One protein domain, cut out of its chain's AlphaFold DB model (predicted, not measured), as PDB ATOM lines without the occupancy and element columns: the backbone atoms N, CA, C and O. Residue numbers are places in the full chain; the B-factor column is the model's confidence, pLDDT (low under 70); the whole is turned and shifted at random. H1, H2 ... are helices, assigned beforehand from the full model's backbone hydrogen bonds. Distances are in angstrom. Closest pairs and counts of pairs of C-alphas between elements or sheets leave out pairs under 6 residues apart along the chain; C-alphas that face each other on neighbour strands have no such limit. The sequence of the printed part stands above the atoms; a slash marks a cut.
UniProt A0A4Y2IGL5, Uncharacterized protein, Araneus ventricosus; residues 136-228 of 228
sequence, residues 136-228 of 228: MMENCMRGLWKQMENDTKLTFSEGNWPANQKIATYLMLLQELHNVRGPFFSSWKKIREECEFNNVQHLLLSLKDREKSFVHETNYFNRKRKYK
ATOM      1  N   MET A 136     -27.102 -26.352  35.686       90.81
ATOM      2  CA  MET A 136     -26.243 -25.151  35.632       90.81
ATOM      3  C   MET A 136     -26.104 -24.387  36.963       90.81
ATOM      4  O   MET A 136     -26.083 -23.157  37.026       90.81
ATOM      5  N   MET A 137     -25.969 -25.117  38.065       92.75
ATOM      6  CA  MET A 137     -25.851 -24.568  39.414       92.75
ATOM      7  C   MET A 137     -24.406 -24.156  39.741       92.75
ATOM      8  O   MET A 137     -23.739 -24.796  40.557       92.75
ATOM      9  N   GLU A 138     -23.913 -23.079  39.119       89.81
ATOM     10  CA  GLU A 138     -22.489 -22.675  39.125       89.81
ATOM     11  C   GLU A 138     -21.832 -22.662  40.514       89.81
ATOM     12  O   GLU A 138     -20.757 -23.237  40.709       89.81
ATOM     13  N   ASN A 139     -22.502 -22.065  41.502       90.69
ATOM     14  CA  ASN A 139     -21.977 -21.974  42.867       90.69
ATOM     15  C   ASN A 139     -21.759 -23.358  43.498       90.69
ATOM     16  O   ASN A 139     -20.755 -23.580  44.177       90.69
ATOM     17  N   CYS A 140     -22.672 -24.298  43.245       94.50
ATOM     18  CA  CYS A 140     -22.556 -25.672  43.720       94.50
ATOM     19  C   CYS A 140     -21.469 -26.424  42.948       94.50
ATOM     20  O   CYS A 140     -20.618 -27.054  43.571       94.50
ATOM     21  N   MET A 141     -21.448 -26.305  41.614       94.50
ATOM     22  CA  MET A 141     -20.464 -26.974  40.753       94.50
ATOM     23  C   MET A 141     -19.032 -26.675  41.188       94.50
ATOM     24  O   MET A 141     -18.249 -27.598  41.380       94.50
ATOM     25  N   ARG A 142     -18.706 -25.401  41.434       92.50
ATOM     26  CA  ARG A 142     -17.362 -24.989  41.858       92.50
ATOM     27  C   ARG A 142     -16.951 -25.621  43.188       92.50
ATOM     28  O   ARG A 142     -15.806 -26.041  43.346       92.50
ATOM     29  N   GLY A 143     -17.866 -25.649  44.156       95.44
ATOM     30  CA  GLY A 143     -17.614 -26.246  45.467       95.44
ATOM     31  C   GLY A 143     -17.416 -27.759  45.382       95.44
ATOM     32  O   GLY A 143     -16.500 -28.287  46.007       95.44
ATOM     33  N   LEU A 144     -18.243 -28.438  44.586       96.88
ATOM     34  CA  LEU A 144     -18.193 -29.888  44.393       96.88
ATOM     35  C   LEU A 144     -16.948 -30.303  43.601       96.88
ATOM     36  O   LEU A 144     -16.234 -31.201  44.031       96.88
ATOM     37  N   TRP A 145     -16.627 -29.594  42.516       96.06
ATOM     38  CA  TRP A 145     -15.442 -29.855  41.696       96.06
ATOM     39  C   TRP A 145     -14.156 -29.795  42.518       96.06
ATOM     40  O   TRP A 145     -13.317 -30.680  42.426       96.06
ATOM     41  N   LYS A 146     -14.009 -28.792  43.391       94.81
ATOM     42  CA  LYS A 146     -12.836 -28.686  44.274       94.81
ATOM     43  C   LYS A 146     -12.680 -29.869  45.231       94.81
ATOM     44  O   LYS A 146     -11.555 -30.181  45.597       94.81
ATOM     45  N   GLN A 147     -13.788 -30.477  45.648       96.19
ATOM     46  CA  GLN A 147     -13.794 -31.626  46.558       96.19
ATOM     47  C   GLN A 147     -13.551 -32.954  45.830       96.19
ATOM     48  O   GLN A 147     -13.218 -33.938  46.480       96.19
ATOM     49  N   MET A 148     -13.742 -33.002  44.508       94.88
ATOM     50  CA  MET A 148     -13.564 -34.226  43.732       94.88
ATOM     51  C   MET A 148     -12.091 -34.600  43.590       94.88
ATOM     52  O   MET A 148     -11.230 -33.749  43.344       94.88
ATOM     53  N   GLU A 149     -11.831 -35.901  43.649       94.44
ATOM     54  CA  GLU A 149     -10.537 -36.484  43.314       94.44
ATOM     55  C   GLU A 149     -10.236 -36.333  41.813       94.44
ATOM     56  O   GLU A 149     -11.140 -36.245  40.973       94.44
ATOM     57  N   ASN A 150      -8.947 -36.305  41.461       91.69
ATOM     58  CA  ASN A 150      -8.511 -36.093  40.077       91.69
ATOM     59  C   ASN A 150      -9.008 -37.189  39.127       91.69
ATOM     60  O   ASN A 150      -9.406 -36.872  38.008       91.69
ATOM     61  N   ASP A 151      -9.062 -38.443  39.575       90.81
ATOM     62  CA  ASP A 151      -9.537 -39.568  38.760       90.81
ATOM     63  C   ASP A 151     -11.024 -39.406  38.399       90.81
ATOM     64  O   ASP A 151     -11.450 -39.642  37.262       90.81
ATOM     65  N   THR A 152     -11.827 -38.902  39.340       90.81
ATOM     66  CA  THR A 152     -13.231 -38.573  39.086       90.81
ATOM     67  C   THR A 152     -13.349 -37.406  38.107       90.81
ATOM     68  O   THR A 152     -14.130 -37.480  37.158       90.81
ATOM     69  N   LYS A 153     -12.558 -36.338  38.279       92.06
ATOM     70  CA  LYS A 153     -12.527 -35.202  37.335       92.06
ATOM     71  C   LYS A 153     -12.146 -35.642  35.923       92.06
ATOM     72  O   LYS A 153     -12.759 -35.189  34.955       92.06
ATOM     73  N   LEU A 154     -11.176 -36.548  35.801       88.00
ATOM     74  CA  LEU A 154     -10.751 -37.108  34.520       88.00
ATOM     75  C   LEU A 154     -11.904 -37.867  33.852       88.00
ATOM     76  O   LEU A 154     -12.207 -37.622  32.688       88.00
ATOM     77  N   THR A 155     -12.644 -38.668  34.622       88.56
ATOM     78  CA  THR A 155     -13.846 -39.374  34.143       88.56
ATOM     79  C   THR A 155     -14.918 -38.411  33.610       88.56
ATOM     80  O   THR A 155     -15.557 -38.677  32.586       88.56
ATOM     81  N   PHE A 156     -15.115 -37.257  34.258       87.62
ATOM     82  CA  PHE A 156     -16.001 -36.207  33.738       87.62
ATOM     83  C   PHE A 156     -15.477 -35.560  32.453       87.62
ATOM     84  O   PHE A 156     -16.262 -35.229  31.566       87.62
ATOM     85  N   SER A 157     -14.161 -35.415  32.330       85.12
ATOM     86  CA  SER A 157     -13.516 -34.756  31.189       85.12
ATOM     87  C   SER A 157     -13.528 -35.629  29.933       85.12
ATOM     88  O   SER A 157     -13.768 -35.141  28.831       85.12
ATOM     89  N   GLU A 158     -13.317 -36.934  30.099       86.12
ATOM     90  CA  GLU A 158     -13.200 -37.892  28.994       86.12
ATOM     91  C   GLU A 158     -14.531 -38.581  28.656       86.12
ATOM     92  O   GLU A 158     -14.722 -39.102  27.554       86.12
ATOM     93  N   GLY A 159     -15.472 -38.600  29.602       83.88
ATOM     94  CA  GLY A 159     -16.716 -39.339  29.460       83.88
ATOM     95  C   GLY A 159     -17.688 -38.732  28.444       83.88
ATOM     96  O   GLY A 159     -17.758 -37.525  28.200       83.88
ATOM     97  N   ASN A 160     -18.533 -39.588  27.864       85.12
ATOM     98  CA  ASN A 160     -19.578 -39.147  26.945       85.12
ATOM     99  C   ASN A 160     -20.790 -38.568  27.697       85.12
ATOM    100  O   ASN A 160     -21.860 -39.173  27.716       85.12
ATOM    101  N   TRP A 161     -20.633 -37.426  28.360       84.88
ATOM    102  CA  TRP A 161     -21.691 -36.762  29.130       84.88
ATOM    103  C   TRP A 161     -22.677 -35.959  28.261       84.88
ATOM    104  O   TRP A 161     -22.330 -35.578  27.135       84.88
ATOM    105  N   PRO A 162     -23.909 -35.704  28.755       83.81
ATOM    106  CA  PRO A 162     -24.802 -34.704  28.179       83.81
ATOM    107  C   PRO A 162     -24.094 -33.361  27.972       83.81
ATOM    108  O   PRO A 162     -23.148 -33.024  28.685       83.81
ATOM    109  N   ALA A 163     -24.566 -32.588  26.995       79.88
ATOM    110  CA  ALA A 163     -23.984 -31.300  26.614       79.88
ATOM    111  C   ALA A 163     -23.751 -30.369  27.816       79.88
ATOM    112  O   ALA A 163     -22.643 -29.862  27.986       79.88
ATOM    113  N   ASN A 164     -24.756 -30.223  28.683       80.19
ATOM    114  CA  ASN A 164     -24.686 -29.378  29.876       80.19
ATOM    115  C   ASN A 164     -23.548 -29.792  30.817       80.19
ATOM    116  O   ASN A 164     -22.759 -28.962  31.258       80.19
ATOM    117  N   GLN A 165     -23.404 -31.096  31.048       84.94
ATOM    118  CA  GLN A 165     -22.358 -31.652  31.902       84.94
ATOM    119  C   GLN A 165     -20.963 -31.501  31.287       84.94
ATOM    120  O   GLN A 165     -20.006 -31.205  32.005       84.94
ATOM    121  N   LYS A 166     -20.838 -31.620  29.959       85.56
ATOM    122  CA  LYS A 166     -19.580 -31.327  29.251       85.56
ATOM    123  C   LYS A 166     -19.194 -29.858  29.399       85.56
ATOM    124  O   LYS A 166     -18.068 -29.574  29.788       85.56
ATOM    125  N   ILE A 167     -20.123 -28.935  29.138       83.25
ATOM    126  CA  ILE A 167     -19.887 -27.489  29.286       83.25
ATOM    127  C   ILE A 167     -19.447 -27.169  30.715       83.25
ATOM    128  O   ILE A 167     -18.418 -26.526  30.905       83.25
ATOM    129  N   ALA A 168     -20.182 -27.658  31.713       84.06
ATOM    130  CA  ALA A 168     -19.850 -27.472  33.120       84.06
ATOM    131  C   ALA A 168     -18.433 -27.960  33.450       84.06
ATOM    132  O   ALA A 168     -17.647 -27.223  34.043       84.06
ATOM    133  N   THR A 169     -18.084 -29.170  33.009       84.56
ATOM    134  CA  THR A 169     -16.749 -29.753  33.206       84.56
ATOM    135  C   THR A 169     -15.662 -28.876  32.584       84.56
ATOM    136  O   THR A 169     -14.687 -28.537  33.253       84.56
ATOM    137  N   TYR A 170     -15.852 -28.419  31.343       84.69
ATOM    138  CA  TYR A 170     -14.914 -27.506  30.683       84.69
ATOM    139  C   TYR A 170     -14.766 -26.178  31.430       84.69
ATOM    140  O   TYR A 170     -13.644 -25.710  31.625       84.69
ATOM    141  N   LEU A 171     -15.870 -25.580  31.887       85.19
ATOM    142  CA  LEU A 171     -15.829 -24.347  32.677       85.19
ATOM    143  C   LEU A 171     -15.019 -24.537  33.965       85.19
ATOM    144  O   LEU A 171     -14.218 -23.667  34.311       85.19
ATOM    145  N   MET A 172     -15.180 -25.674  34.648       90.06
ATOM    146  CA  MET A 172     -14.435 -25.973  35.874       90.06
ATOM    147  C   MET A 172     -12.942 -26.206  35.611       90.06
ATOM    148  O   MET A 172     -12.111 -25.623  36.312       90.06
ATOM    149  N   LEU A 173     -12.590 -26.973  34.573       84.81
ATOM    150  CA  LEU A 173     -11.197 -27.194  34.162       84.81
ATOM    151  C   LEU A 173     -10.491 -25.879  33.836       84.81
ATOM    152  O   LEU A 173      -9.410 -25.592  34.352       84.81
ATOM    153  N   LEU A 174     -11.118 -25.050  33.002       81.44
ATOM    154  CA  LEU A 174     -10.566 -23.752  32.642       81.44
ATOM    155  C   LEU A 174     -10.362 -22.892  33.899       81.44
ATOM    156  O   LEU A 174      -9.321 -22.246  34.043       81.44
ATOM    157  N   GLN A 175     -11.313 -22.907  34.839       83.94
ATOM    158  CA  GLN A 175     -11.213 -22.123  36.064       83.94
ATOM    159  C   GLN A 175     -10.030 -22.573  36.937       83.94
ATOM    160  O   GLN A 175      -9.318 -21.730  37.491       83.94
ATOM    161  N   GLU A 176      -9.785 -23.879  37.054       84.81
ATOM    162  CA  GLU A 176      -8.603 -24.406  37.746       84.81
ATOM    163  C   GLU A 176      -7.305 -23.945  37.079       84.81
ATOM    164  O   GLU A 176      -6.400 -23.466  37.765       84.81
ATOM    165  N   LEU A 177      -7.235 -23.988  35.748       80.56
ATOM    166  CA  LEU A 177      -6.070 -23.525  34.993       80.56
ATOM    167  C   LEU A 177      -5.788 -22.034  35.194       80.56
ATOM    168  O   LEU A 177      -4.629 -21.639  35.343       80.56
ATOM    169  N   HIS A 178      -6.837 -21.211  35.239       79.44
ATOM    170  CA  HIS A 178      -6.714 -19.784  35.527       79.44
ATOM    171  C   HIS A 178      -6.133 -19.538  36.925       79.44
ATOM    172  O   HIS A 178      -5.223 -18.725  37.084       79.44
ATOM    173  N   ASN A 179      -6.605 -20.272  37.936       82.19
ATOM    174  CA  ASN A 179      -6.099 -20.131  39.303       82.19
ATOM    175  C   ASN A 179      -4.614 -20.516  39.421       82.19
ATOM    176  O   ASN A 179      -3.911 -19.948  40.251       82.19
ATOM    177  N   VAL A 180      -4.128 -21.443  38.587       79.06
ATOM    178  CA  VAL A 180      -2.715 -21.859  38.563       79.06
ATOM    179  C   VAL A 180      -1.824 -20.869  37.802       79.06
ATOM    180  O   VAL A 180      -0.680 -20.652  38.198       79.06
ATOM    181  N   ARG A 181      -2.309 -20.279  36.700       71.88
ATOM    182  CA  ARG A 181      -1.492 -19.448  35.788       71.88
ATOM    183  C   ARG A 181      -1.605 -17.932  36.020       71.88
ATOM    184  O   ARG A 181      -0.863 -17.176  35.396       71.88
ATOM    185  N   GLY A 182      -2.477 -17.487  36.924       65.00
ATOM    186  CA  GLY A 182      -2.689 -16.068  37.222       65.00
ATOM    187  C   GLY A 182      -3.543 -15.335  36.168       65.00
ATOM    188  O   GLY A 182      -3.944 -15.926  35.164       65.00
ATOM    189  N   PRO A 183      -3.837 -14.035  36.381       59.91
ATOM    190  CA  PRO A 183      -4.875 -13.267  35.672       59.91
ATOM    191  C   PRO A 183      -4.584 -12.913  34.199       59.91
ATOM    192  O   PRO A 183      -5.210 -12.016  33.642       59.91
ATOM    193  N   PHE A 184      -3.679 -13.617  33.517       55.12
ATOM    194  CA  PHE A 184      -3.307 -13.319  32.127       55.12
ATOM    195  C   PHE A 184      -4.380 -13.663  31.071       55.12
ATOM    196  O   PHE A 184      -4.146 -13.474  29.881       55.12
ATOM    197  N   PHE A 185      -5.576 -14.112  31.468       58.50
ATOM    198  CA  PHE A 185      -6.673 -14.421  30.544       58.50
ATOM    199  C   PHE A 185      -7.834 -13.421  30.676       58.50
ATOM    200  O   PHE A 185      -8.877 -13.709  31.250       58.50
ATOM    201  N   SER A 186      -7.717 -12.251  30.051       54.38
ATOM    202  CA  SER A 186      -8.830 -11.293  29.882       54.38
ATOM    203  C   SER A 186      -9.964 -11.807  28.967       54.38
ATOM    204  O   SER A 186     -11.019 -11.187  28.862       54.38
ATOM    205  N   SER A 187      -9.793 -12.981  28.346       60.16
ATOM    206  CA  SER A 187     -10.755 -13.623  27.433       60.16
ATOM    207  C   SER A 187     -11.971 -14.280  28.120       60.16
ATOM    208  O   SER A 187     -12.863 -14.762  27.422       60.16
ATOM    209  N   TRP A 188     -12.034 -14.334  29.452       55.88
ATOM    210  CA  TRP A 188     -13.051 -15.104  30.187       55.88
ATOM    211  C   TRP A 188     -14.479 -14.577  30.059       55.88
ATOM    212  O   TRP A 188     -15.406 -15.359  29.859       55.88
ATOM    213  N   LYS A 189     -14.654 -13.255  30.138       61.16
ATOM    214  CA  LYS A 189     -15.967 -12.618  29.978       61.16
ATOM    215  C   LYS A 189     -16.550 -12.908  28.590       61.16
ATOM    216  O   LYS A 189     -17.712 -13.272  28.482       61.16
ATOM    217  N   LYS A 190     -15.691 -12.884  27.566       63.59
ATOM    218  CA  LYS A 190     -16.054 -13.156  26.174       63.59
ATOM    219  C   LYS A 190     -16.451 -14.617  25.934       63.59
ATOM    220  O   LYS A 190     -17.452 -14.863  25.283       63.59
ATOM    221  N   ILE A 191     -15.723 -15.583  26.508       60.38
ATOM    222  CA  ILE A 191     -16.097 -17.009  26.416       60.38
ATOM    223  C   ILE A 191     -17.445 -17.250  27.106       60.38
ATOM    224  O   ILE A 191     -18.274 -17.972  26.569       60.38
ATOM    225  N   ARG A 192     -17.682 -16.628  28.269       59.25
ATOM    226  CA  ARG A 192     -18.954 -16.737  29.001       59.25
ATOM    227  C   ARG A 192     -20.130 -16.174  28.197       59.25
ATOM    228  O   ARG A 192     -21.136 -16.854  28.056       59.25
ATOM    229  N   GLU A 193     -19.969 -14.980  27.632       60.91
ATOM    230  CA  GLU A 193     -20.972 -14.343  26.765       60.91
ATOM    231  C   GLU A 193     -21.208 -15.163  25.481       60.91
ATOM    232  O   GLU A 193     -22.344 -15.332  25.052       60.91
ATOM    233  N   GLU A 194     -20.164 -15.773  24.908       55.94
ATOM    234  CA  GLU A 194     -20.284 -16.691  23.764       55.94
ATOM    235  C   GLU A 194     -20.966 -18.030  24.130       55.94
ATOM    236  O   GLU A 194     -21.612 -18.622  23.263       55.94
ATOM    237  N   CYS A 195     -20.869 -18.497  25.385       54.56
ATOM    238  CA  CYS A 195     -21.557 -19.699  25.887       54.56
ATOM    239  C   CYS A 195     -23.066 -19.500  26.047       54.56
ATOM    240  O   CYS A 195     -23.823 -20.438  25.816       54.56
ATOM    241  N   GLU A 196     -23.498 -18.307  26.460       54.09
ATOM    242  CA  GLU A 196     -24.921 -17.989  26.630       54.09
ATOM    243  C   GLU A 196     -25.631 -17.770  25.282       54.09
ATOM    244  O   GLU A 196     -26.841 -17.973  25.193       54.09
ATOM    245  N   PHE A 197     -24.891 -17.403  24.225       47.81
ATOM    246  CA  PHE A 197     -25.457 -17.009  22.928       47.81
ATOM    247  C   PHE A 197     -25.348 -18.044  21.795       47.81
ATOM    248  O   PHE A 197     -26.156 -17.988  20.868       47.81
ATOM    249  N   ASN A 198     -24.381 -18.972  21.811       46.78
ATOM    250  CA  ASN A 198     -24.135 -19.866  20.671       46.78
ATOM    251  C   ASN A 198     -24.562 -21.320  20.897       46.78
ATOM    252  O   ASN A 198     -24.470 -21.876  21.987       46.78
ATOM    253  N   ASN A 199     -24.950 -21.969  19.794       57.44
ATOM    254  CA  ASN A 199     -25.239 -23.397  19.734       57.44
ATOM    255  C   ASN A 199     -24.029 -24.201  20.251       57.44
ATOM    256  O   ASN A 199     -22.913 -24.070  19.737       57.44
ATOM    257  N   VAL A 200     -24.261 -25.038  21.263       55.88
ATOM    258  CA  VAL A 200     -23.257 -25.782  22.046       55.88
ATOM    259  C   VAL A 200     -22.206 -26.497  21.183       55.88
ATOM    260  O   VAL A 200     -21.046 -26.608  21.576       55.88
ATOM    261  N   GLN A 201     -22.570 -26.946  19.978       54.28
ATOM    262  CA  GLN A 201     -21.640 -27.575  19.033       54.28
ATOM    263  C   GLN A 201     -20.502 -26.656  18.571       54.28
ATOM    264  O   GLN A 201     -19.353 -27.095  18.530       54.28
ATOM    265  N   HIS A 202     -20.788 -25.393  18.250       61.19
ATOM    266  CA  HIS A 202     -19.766 -24.449  17.786       61.19
ATOM    267  C   HIS A 202     -18.783 -24.105  18.913       61.19
ATOM    268  O   HIS A 202     -17.589 -23.901  18.691       61.19
ATOM    269  N   LEU A 203     -19.286 -24.118  20.148       62.12
ATOM    270  CA  LEU A 203     -18.498 -23.906  21.347       62.12
ATOM    271  C   LEU A 203     -17.599 -25.107  21.661       62.12
ATOM    272  O   LEU A 203     -16.413 -24.927  21.910       62.12
ATOM    273  N   LEU A 204     -18.125 -26.334  21.583       58.69
ATOM    274  CA  LEU A 204     -17.327 -27.554  21.752       58.69
ATOM    275  C   LEU A 204     -16.220 -27.667  20.694       58.69
ATOM    276  O   LEU A 204     -15.138 -28.154  21.007       58.69
ATOM    277  N   LEU A 205     -16.463 -27.204  19.463       65.06
ATOM    278  CA  LEU A 205     -15.446 -27.138  18.408       65.06
ATOM    279  C   LEU A 205     -14.363 -26.094  18.726       65.06
ATOM    280  O   LEU A 205     -13.183 -26.431  18.742       65.06
ATOM    281  N   SER A 206     -14.761 -24.868  19.084       65.00
ATOM    282  CA  SER A 206     -13.835 -23.798  19.498       65.00
ATOM    283  C   SER A 206     -12.993 -24.194  20.719       65.00
ATOM    284  O   SER A 206     -11.782 -23.961  20.762       65.00
ATOM    285  N   LEU A 207     -13.611 -24.851  21.703       62.91
ATOM    286  CA  LEU A 207     -12.930 -25.358  22.891       62.91
ATOM    287  C   LEU A 207     -11.979 -26.507  22.554       62.91
ATOM    288  O   LEU A 207     -10.861 -26.495  23.056       62.91
ATOM    289  N   LYS A 208     -12.353 -27.442  21.670       63.62
ATOM    290  CA  LYS A 208     -11.457 -28.521  21.211       63.62
ATOM    291  C   LYS A 208     -10.215 -27.998  20.499       63.62
ATOM    292  O   LYS A 208      -9.123 -28.527  20.702       63.62
ATOM    293  N   ASP A 209     -10.355 -26.970  19.670       68.69
ATOM    294  CA  ASP A 209      -9.207 -26.386  18.974       68.69
ATOM    295  C   ASP A 209      -8.273 -25.652  19.947       68.69
ATOM    296  O   ASP A 209      -7.046 -25.756  19.843       68.69
ATOM    297  N   ARG A 210      -8.835 -25.005  20.977       65.00
ATOM    298  CA  ARG A 210      -8.055 -24.408  22.073       65.00
ATOM    299  C   ARG A 210      -7.429 -25.454  22.997       65.00
ATOM    300  O   ARG A 210      -6.297 -25.266  23.431       65.00
ATOM    301  N   GLU A 211      -8.106 -26.568  23.259       60.22
ATOM    302  CA  GLU A 211      -7.598 -27.695  24.051       60.22
ATOM    303  C   GLU A 211      -6.380 -28.341  23.380       60.22
ATOM    304  O   GLU A 211      -5.367 -28.576  24.039       60.22
ATOM    305  N   LYS A 212      -6.405 -28.536  22.054       65.25
ATOM    306  CA  LYS A 212      -5.234 -29.012  21.292       65.25
ATOM    307  C   LYS A 212      -4.035 -28.081  21.441       65.25
ATOM    308  O   LYS A 212      -2.920 -28.549  21.666       65.25
ATOM    309  N   SER A 213      -4.266 -26.772  21.348       64.50
ATOM    310  CA  SER A 213      -3.228 -25.761  21.575       64.50
ATOM    311  C   SER A 213      -2.685 -25.841  23.011       64.50
ATOM    312  O   SER A 213      -1.472 -25.865  23.227       64.50
ATOM    313  N   PHE A 214      -3.574 -26.031  23.987       56.91
ATOM    314  CA  PHE A 214      -3.248 -26.122  25.407       56.91
ATOM    315  C   PHE A 214      -2.446 -27.379  25.793       56.91
ATOM    316  O   PHE A 214      -1.472 -27.295  26.549       56.91
ATOM    317  N   VAL A 215      -2.814 -28.554  25.271       58.09
ATOM    318  CA  VAL A 215      -2.069 -29.811  25.471       58.09
ATOM    319  C   VAL A 215      -0.661 -29.686  24.890       58.09
ATOM    320  O   VAL A 215       0.309 -30.161  25.488       58.09
ATOM    321  N   HIS A 216      -0.518 -28.996  23.757       61.78
ATOM    322  CA  HIS A 216       0.780 -28.757  23.134       61.78
ATOM    323  C   HIS A 216       1.679 -27.857  23.998       61.78
ATOM    324  O   HIS A 216       2.830 -28.211  24.265       61.78
ATOM    325  N   GLU A 217       1.143 -26.756  24.530       51.97
ATOM    326  CA  GLU A 217       1.873 -25.864  25.442       51.97
ATOM    327  C   GLU A 217       2.255 -26.546  26.759       51.97
ATOM    328  O   GLU A 217       3.379 -26.405  27.243       51.97
ATOM    329  N   THR A 218       1.348 -27.323  27.346       47.38
ATOM    330  CA  THR A 218       1.593 -27.984  28.637       47.38
ATOM    331  C   THR A 218       2.682 -29.054  28.508       47.38
ATOM    332  O   THR A 218       3.586 -29.135  29.344       47.38
ATOM    333  N   ASN A 219       2.681 -29.809  27.405       55.16
ATOM    334  CA  ASN A 219       3.759 -30.740  27.073       55.16
ATOM    335  C   ASN A 219       5.094 -30.027  26.814       55.16
ATOM    336  O   ASN A 219       6.145 -30.520  27.228       55.16
ATOM    337  N   TYR A 220       5.068 -28.854  26.182       59.22
ATOM    338  CA  TYR A 220       6.259 -28.031  25.974       59.22
ATOM    339  C   TYR A 220       6.873 -27.553  27.303       59.22
ATOM    340  O   TYR A 220       8.079 -27.712  27.523       59.22
ATOM    341  N   PHE A 221       6.057 -27.045  28.230       48.75
ATOM    342  CA  PHE A 221       6.521 -26.610  29.554       48.75
ATOM    343  C   PHE A 221       7.060 -27.768  30.405       48.75
ATOM    344  O   PHE A 221       8.110 -27.627  31.038       48.75
ATOM    345  N   ASN A 222       6.401 -28.930  30.380       47.09
ATOM    346  CA  ASN A 222       6.864 -30.117  31.103       47.09
ATOM    347  C   ASN A 222       8.180 -30.673  30.539       47.09
ATOM    348  O   ASN A 222       9.041 -31.094  31.312       47.09
ATOM    349  N   ARG A 223       8.400 -30.611  29.216       66.00
ATOM    350  CA  ARG A 223       9.700 -30.958  28.612       66.00
ATOM    351  C   ARG A 223      10.804 -30.014  29.076       66.00
ATOM    352  O   ARG A 223      11.854 -30.491  29.482       66.00
ATOM    353  N   LYS A 224      10.565 -28.699  29.110       63.72
ATOM    354  CA  LYS A 224      11.567 -27.724  29.587       63.72
ATOM    355  C   LYS A 224      11.985 -27.923  31.046       63.72
ATOM    356  O   LYS A 224      13.123 -27.616  31.382       63.72
ATOM    357  N   ARG A 225      11.102 -28.439  31.904       56.38
ATOM    358  CA  ARG A 225      11.437 -28.761  33.302       56.38
ATOM    359  C   ARG A 225      12.265 -30.037  33.467       56.38
ATOM    360  O   ARG A 225      12.943 -30.150  34.472       56.38
ATOM    361  N   LYS A 226      12.232 -30.973  32.512       61.88
ATOM    362  CA  LYS A 226      13.029 -32.215  32.564       61.88
ATOM    363  C   LYS A 226      14.512 -32.028  32.215       61.88
ATOM    364  O   LYS A 226      15.287 -32.949  32.436       61.88
ATOM    365  N   TYR A 227      14.884 -30.880  31.649       67.56
ATOM    366  CA  TYR A 227      16.250 -30.578  31.198       67.56
ATOM    367  C   TYR A 227      16.911 -29.439  31.994       67.56
ATOM    368  O   TYR A 227      17.853 -28.814  31.511       67.56
ATOM    369  N   LYS A 228      16.395 -29.145  33.188       52.41
ATOM    370  CA  LYS A 228      17.045 -28.317  34.208       52.41
ATOM    371  C   LYS A 228      17.294 -29.182  35.430       52.41
ATOM    372  O   LYS A 228      18.336 -28.950  36.070       52.41
TER     373      LYS A 228
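What this domain is: This is residues 136 to 228 of the 228 residues of an uncharacterized protein of Araneus ventricosus (UniProt A0A4Y2IGL5). Helix H3 runs through the middle, with H1 and H2 packed on one side and H4 and the long H5 more loosely on the other. Residues 212 to 228, of which 212 to 225 belong to H5, stick out as an arm. The printed part has 93 residues with five named helices, H1 to H5 in order, and is all helix. It is only just compact, close to loose (radius of gyration of the C-alphas 14.3 A), spanning 44 by 27 by 26 A.

Where its parts are: H1, residues 138 to 147, begins at C-alpha 138 (-22.489, -22.675, 39.125). H2 is residues 150 to 158, H3 163 to 181 and H4 188 to 197. H5, residues 200 to 225, 36.6 A from first to last C-alpha, ends at (11.437, -28.761, 33.302).

How they stand to each other: H3 touches H1 (closest C-alphas Arg 142 and Met 172, 6.7 A) and H2 (Ser 157 and Thr 169, 6.3 A). H4 and H5 are close but not clearly touching (Cys 195 and Leu 203, 6.9 A). Every O i to N i+4 pair is within hydrogen-bond range in H2 to H5, and 4 of 6 in H1.

The domain as a whole: The printed part has no cut and no long link; residues 182 to 228 are under pLDDT 70.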